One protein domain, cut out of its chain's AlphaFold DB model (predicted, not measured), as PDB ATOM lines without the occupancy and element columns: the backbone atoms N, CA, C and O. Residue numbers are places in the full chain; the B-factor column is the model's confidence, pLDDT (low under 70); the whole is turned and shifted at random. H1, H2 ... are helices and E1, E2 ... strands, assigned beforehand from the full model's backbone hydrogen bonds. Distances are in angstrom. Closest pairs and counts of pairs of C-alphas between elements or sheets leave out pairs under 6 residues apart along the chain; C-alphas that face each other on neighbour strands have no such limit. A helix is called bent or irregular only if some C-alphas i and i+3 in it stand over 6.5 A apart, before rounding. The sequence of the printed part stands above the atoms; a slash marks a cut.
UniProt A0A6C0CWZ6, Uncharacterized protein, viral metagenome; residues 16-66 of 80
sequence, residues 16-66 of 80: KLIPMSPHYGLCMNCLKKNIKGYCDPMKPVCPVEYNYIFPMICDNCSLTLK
ATOM      1  N   LYS A  16      92.906 123.218 111.924       72.31
ATOM      2  CA  LYS A  16      91.672 122.974 111.156       72.31
ATOM      3  C   LYS A  16      91.646 121.578 110.520       72.31
ATOM      4  O   LYS A  16      92.167 121.387 109.427       72.31
ATOM      5  N   LEU A  17      90.985 120.620 111.164       79.69
ATOM      6  CA  LEU A  17      90.782 119.295 110.583       79.69
ATOM      7  C   LEU A  17      89.947 119.385 109.305       79.69
ATOM      8  O   LEU A  17      88.863 119.977 109.303       79.69
ATOM      9  N   ILE A  18      90.425 118.752 108.236       80.12
ATOM     10  CA  ILE A  18      89.750 118.763 106.937       80.12
ATOM     11  C   ILE A  18      88.867 117.514 106.842       80.12
ATOM     12  O   ILE A  18      89.384 116.401 106.968       80.12
ATOM     13  N   PRO A  19      87.541 117.654 106.654       77.62
ATOM     14  CA  PRO A  19      86.666 116.504 106.470       77.62
ATOM     15  C   PRO A  19      87.000 115.794 105.156       77.62
ATOM     16  O   PRO A  19      87.048 116.426 104.104       77.62
ATOM     17  N   MET A  20      87.164 114.476 105.211       77.81
ATOM     18  CA  MET A  20      87.444 113.640 104.046       77.81
ATOM     19  C   MET A  20      86.205 112.822 103.662       77.81
ATOM     20  O   MET A  20      85.470 112.331 104.519       77.81
ATOM     21  N   SER A  21      85.990 112.649 102.359       71.06
ATOM     22  CA  SER A  21      84.994 111.745 101.766       71.06
ATOM     23  C   SER A  21      85.731 110.819 100.789       71.06
ATOM     24  O   SER A  21      86.643 111.309 100.125       71.06
ATOM     25  N   PRO A  22      85.415 109.512 100.696       69.00
ATOM     26  CA  PRO A  22      84.286 108.787 101.293       69.00
ATOM     27  C   PRO A  22      84.619 108.081 102.624       69.00
ATOM     28  O   PRO A  22      84.020 107.064 102.955       69.00
ATOM     29  N   HIS A  23      85.592 108.568 103.396       79.88
ATOM     30  CA  HIS A  23      86.031 107.873 104.606       79.88
ATOM     31  C   HIS A  23      84.997 108.002 105.731       79.88
ATOM     32  O   HIS A  23      84.815 109.080 106.305       79.88
ATOM     33  N   TYR A  24      84.336 106.892 106.066       85.25
ATOM     34  CA  TYR A  24      83.323 106.825 107.115       85.25
ATOM     35  C   TYR A  24      83.630 105.714 108.121       85.25
ATOM     36  O   TYR A  24      83.973 104.599 107.741       85.25
ATOM     37  N   GLY A  25      83.462 106.013 109.407       86.81
ATOM     38  CA  GLY A  25      83.377 105.014 110.477       86.81
ATOM     39  C   GLY A  25      81.946 104.897 111.011       86.81
ATOM     40  O   GLY A  25      81.072 105.674 110.627       86.81
ATOM     41  N   LEU A  26      81.709 103.986 111.957       91.75
ATOM     42  CA  LEU A  26      80.439 103.886 112.688       91.75
ATOM     43  C   LEU A  26      80.540 104.544 114.068       91.75
ATOM     44  O   LEU A  26      81.524 104.382 114.786       91.75
ATOM     45  N   CYS A  27      79.493 105.265 114.468       92.31
ATOM     46  CA  CYS A  27      79.379 105.821 115.815       92.31
ATOM     47  C   CYS A  27      79.439 104.711 116.873       92.31
ATOM     48  O   CYS A  27      78.525 103.894 116.942       92.31
ATOM     49  N   MET A  28      80.417 104.749 117.780       91.62
ATOM     50  CA  MET A  28      80.569 103.718 118.817       91.62
ATOM     51  C   MET A  28      79.476 103.715 119.889       91.62
ATOM     52  O   MET A  28      79.389 102.766 120.659       91.62
ATOM     53  N   ASN A  29      78.647 104.760 119.962       91.44
ATOM     54  CA  ASN A  29      77.544 104.807 120.921       91.44
ATOM     55  C   ASN A  29      76.247 104.218 120.361       91.44
ATOM     56  O   ASN A  29      75.604 103.425 121.032       91.44
ATOM     57  N   CYS A  30      75.822 104.634 119.162       92.31
ATOM     58  CA  CYS A  30      74.555 104.160 118.598       92.31
ATOM     59  C   CYS A  30      74.710 103.041 117.576       92.31
ATOM     60  O   CYS A  30      73.703 102.423 117.257       92.31
ATOM     61  N   LEU A  31      75.905 102.842 117.010       92.00
ATOM     62  CA  LEU A  31      76.206 101.876 115.944       92.00
ATOM     63  C   LEU A  31      75.338 102.013 114.674       92.00
ATOM     64  O   LEU A  31      75.400 101.170 113.792       92.00
ATOM     65  N   LYS A  32      74.542 103.086 114.561       92.31
ATOM     66  CA  LYS A  32      73.579 103.315 113.468       92.31
ATOM     67  C   LYS A  32      73.996 104.413 112.496       92.31
ATOM     68  O   LYS A  32      73.577 104.412 111.348       92.31
ATOM     69  N   LYS A  33      74.741 105.416 112.973       91.19
ATOM     70  CA  LYS A  33      75.093 106.610 112.188       91.19
ATOM     71  C   LYS A  33      76.569 106.585 111.822       91.19
ATOM     72  O   LYS A  33      77.407 106.383 112.705       91.19
ATOM     73  N   ASN A  34      76.857 106.885 110.559       90.38
ATOM     74  CA  ASN A  34      78.217 107.073 110.078       90.38
ATOM     75  C   ASN A  34      78.833 108.362 110.640       90.38
ATOM     76  O   ASN A  34      78.160 109.378 110.840       90.38
ATOM     77  N   ILE A  35      80.131 108.303 110.888       90.50
ATOM     78  CA  ILE A  35      80.990 109.401 111.320       90.50
ATOM     79  C   ILE A  35      81.997 109.683 110.210       90.50
ATOM     80  O   ILE A  35      82.583 108.760 109.656       90.50
ATOM     81  N   LYS A  36      82.185 110.958 109.866       87.62
ATOM     82  CA  LYS A  36      83.149 111.357 108.833       87.62
ATOM     83  C   LYS A  36      84.579 111.180 109.341       87.62
ATOM     84  O   LYS A  36      84.841 111.474 110.509       87.62
ATOM     85  N   GLY A  37      85.469 110.730 108.468       86.19
ATOM     86  CA  GLY A  37      86.909 110.804 108.667       86.19
ATOM     87  C   GLY A  37      87.417 112.214 108.412       86.19
ATOM     88  O   GLY A  37      86.831 112.979 107.641       86.19
ATOM     89  N   TYR A  38      88.499 112.565 109.085       85.69
ATOM     90  CA  TYR A  38      89.165 113.847 108.947       85.69
ATOM     91  C   TYR A  38      90.667 113.620 108.807       85.69
ATOM     92  O   TYR A  38      91.202 112.649 109.345       85.69
ATOM     93  N   CYS A  39      91.334 114.522 108.098       81.06
ATOM     94  CA  CYS A  39      92.787 114.579 108.026       81.06
ATOM     95  C   CYS A  39      93.296 115.787 108.816       81.06
ATOM     96  O   CYS A  39      92.661 116.848 108.823       81.06
ATOM     97  N   ASP A  40      94.441 115.619 109.472       75.75
ATOM     98  CA  ASP A  40      95.207 116.727 110.035       75.75
ATOM     99  C   ASP A  40      95.992 117.409 108.900       75.75
ATOM    100  O   ASP A  40      96.782 116.729 108.243       75.75
ATOM    101  N   PRO A  41      95.795 118.714 108.632       67.56
ATOM    102  CA  PRO A  41      96.528 119.423 107.579       67.56
ATOM    103  C   PRO A  41      98.035 119.523 107.846       67.56
ATOM    104  O   PRO A  41      98.793 119.780 106.915       67.56
ATOM    105  N   MET A  42      98.477 119.347 109.096       68.50
ATOM    106  CA  MET A  42      99.888 119.442 109.483       68.50
ATOM    107  C   MET A  42     100.646 118.122 109.311       68.50
ATOM    108  O   MET A  42     101.870 118.104 109.429       68.50
ATOM    109  N   LYS A  43      99.948 117.014 109.028       65.75
ATOM    110  CA  LYS A  43     100.583 115.728 108.737       65.75
ATOM    111  C   LYS A  43     100.510 115.445 107.238       65.75
ATOM    112  O   LYS A  43      99.404 115.361 106.706       65.75
ATOM    113  N   PRO A  44     101.649 115.270 106.545       56.50
ATOM    114  CA  PRO A  44     101.624 114.846 105.155       56.50
ATOM    115  C   PRO A  44     100.906 113.497 105.052       56.50
ATOM    116  O   PRO A  44     101.167 112.565 105.818       56.50
ATOM    117  N   VAL A  45      99.967 113.408 104.112       55.44
ATOM    118  CA  VAL A  45      99.297 112.153 103.768       55.44
ATOM    119  C   VAL A  45     100.323 111.294 103.037       55.44
ATOM    120  O   VAL A  45     100.529 111.445 101.836       55.44
ATOM    121  N   CYS A  46     101.015 110.424 103.769       54.84
ATOM    122  CA  CYS A  46     101.815 109.377 103.149       54.84
ATOM    123  C   CYS A  46     100.859 108.412 102.426       54.84
ATOM    124  O   CYS A  46      99.922 107.925 103.057       54.84
ATOM    125  N   PRO A  47     101.085 108.072 101.142       56.09
ATOM    126  CA  PRO A  47     100.200 107.181 100.379       56.09
ATOM    127  C   PRO A  47     100.006 105.793 101.008       56.09
ATOM    128  O   PRO A  47      99.043 105.099 100.701       56.09
ATOM    129  N   VAL A  48     100.936 105.389 101.878       57.81
ATOM    130  CA  VAL A  48     100.962 104.084 102.552       57.81
ATOM    131  C   VAL A  48     100.300 104.137 103.936       57.81
ATOM    132  O   VAL A  48      99.794 103.128 104.420       57.81
ATOM    133  N   GLU A  49     100.250 105.314 104.566       55.88
ATOM    134  CA  GLU A  49      99.734 105.500 105.922       55.88
ATOM    135  C   GLU A  49      98.541 106.447 105.894       55.88
ATOM    136  O   GLU A  49      98.649 107.675 105.938       55.88
ATOM    137  N   TYR A  50      97.364 105.840 105.830       60.28
ATOM    138  CA  TYR A  50      96.089 106.517 105.973       60.28
ATOM    139  C   TYR A  50      95.950 107.127 107.382       60.28
ATOM    140  O   TYR A  50      95.359 106.530 108.281       60.28
ATOM    141  N   ASN A  51      96.483 108.337 107.578       66.50
ATOM    142  CA  ASN A  51      96.433 109.118 108.824       66.50
ATOM    143  C   ASN A  51      95.053 109.759 109.065       66.50
ATOM    144  O   ASN A  51      94.924 110.956 109.338       66.50
ATOM    145  N   TYR A  52      93.996 108.960 108.949       75.38
ATOM    146  CA  TYR A  52      92.641 109.421 109.209       75.38
ATOM    147  C   TYR A  52      92.335 109.393 110.697       75.38
ATOM    148  O   TYR A  52      92.578 108.409 111.396       75.38
ATOM    149  N   ILE A  53      91.705 110.464 111.163       83.38
ATOM    150  CA  ILE A  53      91.122 110.530 112.493       83.38
ATOM    151  C   ILE A  53      89.606 110.607 112.389       83.38
ATOM    152  O   ILE A  53      89.034 111.308 111.554       83.38
ATOM    153  N   PHE A  54      88.943 109.868 113.267       87.81
ATOM    154  CA  PHE A  54      87.495 109.766 113.307       87.81
ATOM    155  C   PHE A  54      86.998 110.197 114.688       87.81
ATOM    156  O   PHE A  54      87.622 109.847 115.695       87.81
ATOM    157  N   PRO A  55      85.874 110.931 114.783       90.06
ATOM    158  CA  PRO A  55      85.231 111.127 116.072       90.06
ATOM    159  C   PRO A  55      84.739 109.776 116.576       90.06
ATOM    160  O   PRO A  55      84.285 108.951 115.802       90.06
ATOM    161  N   MET A  56      84.748 109.543 117.877       91.50
ATOM    162  CA  MET A  56      84.295 108.273 118.436       91.50
ATOM    163  C   MET A  56      82.776 108.074 118.293       91.50
ATOM    164  O   MET A  56      82.292 106.949 118.166       91.50
ATOM    165  N   ILE A  57      82.002 109.166 118.327       92.50
ATOM    166  CA  ILE A  57      80.535 109.144 118.241       92.50
ATOM    167  C   ILE A  57      80.001 110.174 117.241       92.50
ATOM    168  O   ILE A  57      80.658 111.162 116.920       92.50
ATOM    169  N   CYS A  58      78.779 109.961 116.753       91.81
ATOM    170  CA  CYS A  58      78.113 110.906 115.861       91.81
ATOM    171  C   CYS A  58      77.652 112.167 116.603       91.81
ATOM    172  O   CYS A  58      77.446 112.161 117.820       91.81
ATOM    173  N   ASP A  59      77.414 113.233 115.837       90.31
ATOM    174  CA  ASP A  59      76.944 114.523 116.351       90.31
ATOM    175  C   ASP A  59      75.676 114.379 117.204       90.31
ATOM    176  O   ASP A  59      75.583 114.974 118.271       90.31
ATOM    177  N   ASN A  60      74.740 113.514 116.803       92.31
ATOM    178  CA  ASN A  60      73.516 113.280 117.568       92.31
ATOM    179  C   ASN A  60      73.795 112.684 118.954       92.31
ATOM    180  O   ASN A  60      73.286 113.178 119.949       92.31
ATOM    181  N   CYS A  61      74.627 111.640 119.035       91.69
ATOM    182  CA  CYS A  61      74.988 111.041 120.320       91.69
ATOM    183  C   CYS A  61      75.783 112.015 121.191       91.69
ATOM    184  O   CYS A  61      75.605 112.031 122.403       91.69
ATOM    185  N   SER A  62      76.627 112.846 120.583       91.88
ATOM    186  CA  SER A  62      77.365 113.890 121.291       91.88
ATOM    187  C   SER A  62      76.437 114.934 121.914       91.88
ATOM    188  O   SER A  62      76.611 115.253 123.091       91.88
ATOM    189  N   LEU A  63      75.418 115.391 121.174       91.25
ATOM    190  CA  LEU A  63      74.382 116.301 121.676       91.25
ATOM    191  C   LEU A  63      73.585 115.665 122.823       91.25
ATOM    192  O   LEU A  63      73.485 116.257 123.896       91.25
ATOM    193  N   THR A  64      73.058 114.451 122.627       91.56
ATOM    194  CA  THR A  64      72.224 113.761 123.629       91.56
ATOM    195  C   THR A  64      72.988 113.476 124.920       91.56
ATOM    196  O   THR A  64      72.457 113.664 126.009       91.56
ATOM    197  N   LEU A  65      74.247 113.044 124.812       89.06
ATOM    198  CA  LEU A  65      75.080 112.723 125.973       89.06
ATOM    199  C   LEU A  65      75.752 113.957 126.589       89.06
ATOM    200  O   LEU A  65      76.402 113.814 127.624       89.06
ATOM    201  N   LYS A  66      75.661 115.134 125.949       89.25
ATOM    202  CA  LYS A  66      76.437 116.344 126.280       89.25
ATOM    203  C   LYS A  66      77.934 116.041 126.444       89.25
ATOM    204  O   LYS A  66      78.588 116.494 127.381       89.25
TER     205      LYS A  66
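What this domain is: This is residues 16 to 66 of the 80 residues of an uncharacterized protein of viral metagenome (UniProt A0A6C0CWZ6). A two-stranded hairpin, E1 and E2, with E1 sharply bent, has a large loop at one end and the short helix H1 at the other, the end where the hairpin turns. After E2 the chain swings out through residues 44 to 49, which stick out, then folds back past E2, with residues 52 to 53 paired to it, and runs on to H1. The printed part has 51 residues, with named elements in the order E1, E2, H1; the sheet, E1 - E2, is antiparallel. The class is mixed, helices and strands, with 22 residues, under half, in named elements. The whole is elongated, spanning 35 by 19 by 14 A, and only just loose, close to compact, with a radius of gyration of the C-alphas of 12.2 A.

How they stand to each other: E1, residues 18 to 26, and E2, residues 34 to 39, form an antiparallel hairpin, their directions at 142 degrees. N 20 and O 37 are within hydrogen-bond range at 2.9 A, and N 35 and O 25 at 2.8 A. The C-alphas of Pro 19 and Tyr 38, which face each other, are 4.4 A apart. E1 bends by 91 degrees at residue 22. Residues 38 to 39 of E2 also pair, antiparallel, with residues 52 to 53. H1, residues 59 to 65, is apart from E1. In H1 every O i to N i+4 pair is within hydrogen-bond range.

Where its parts are: E1 begins at C-alpha 18, (89.750, 118.763, 106.937), and measures 18.5 A from first to last C-alpha. E2 measures 16.5 A. H1 measures 10.0 A and ends at C-alpha 65, (75.080, 112.723, 125.973).

The domain as a whole: The C-alphas of Pro 47 and Thr 64 are the two farthest apart, 37.0 A. The printed part has no cut. The link from E2 to H1, residues 40 to 58, is long; that from E1 to E2 is short. Mean pLDDT of the printed part is 80.7; residue 22 and residues 41 to 51 are under 70.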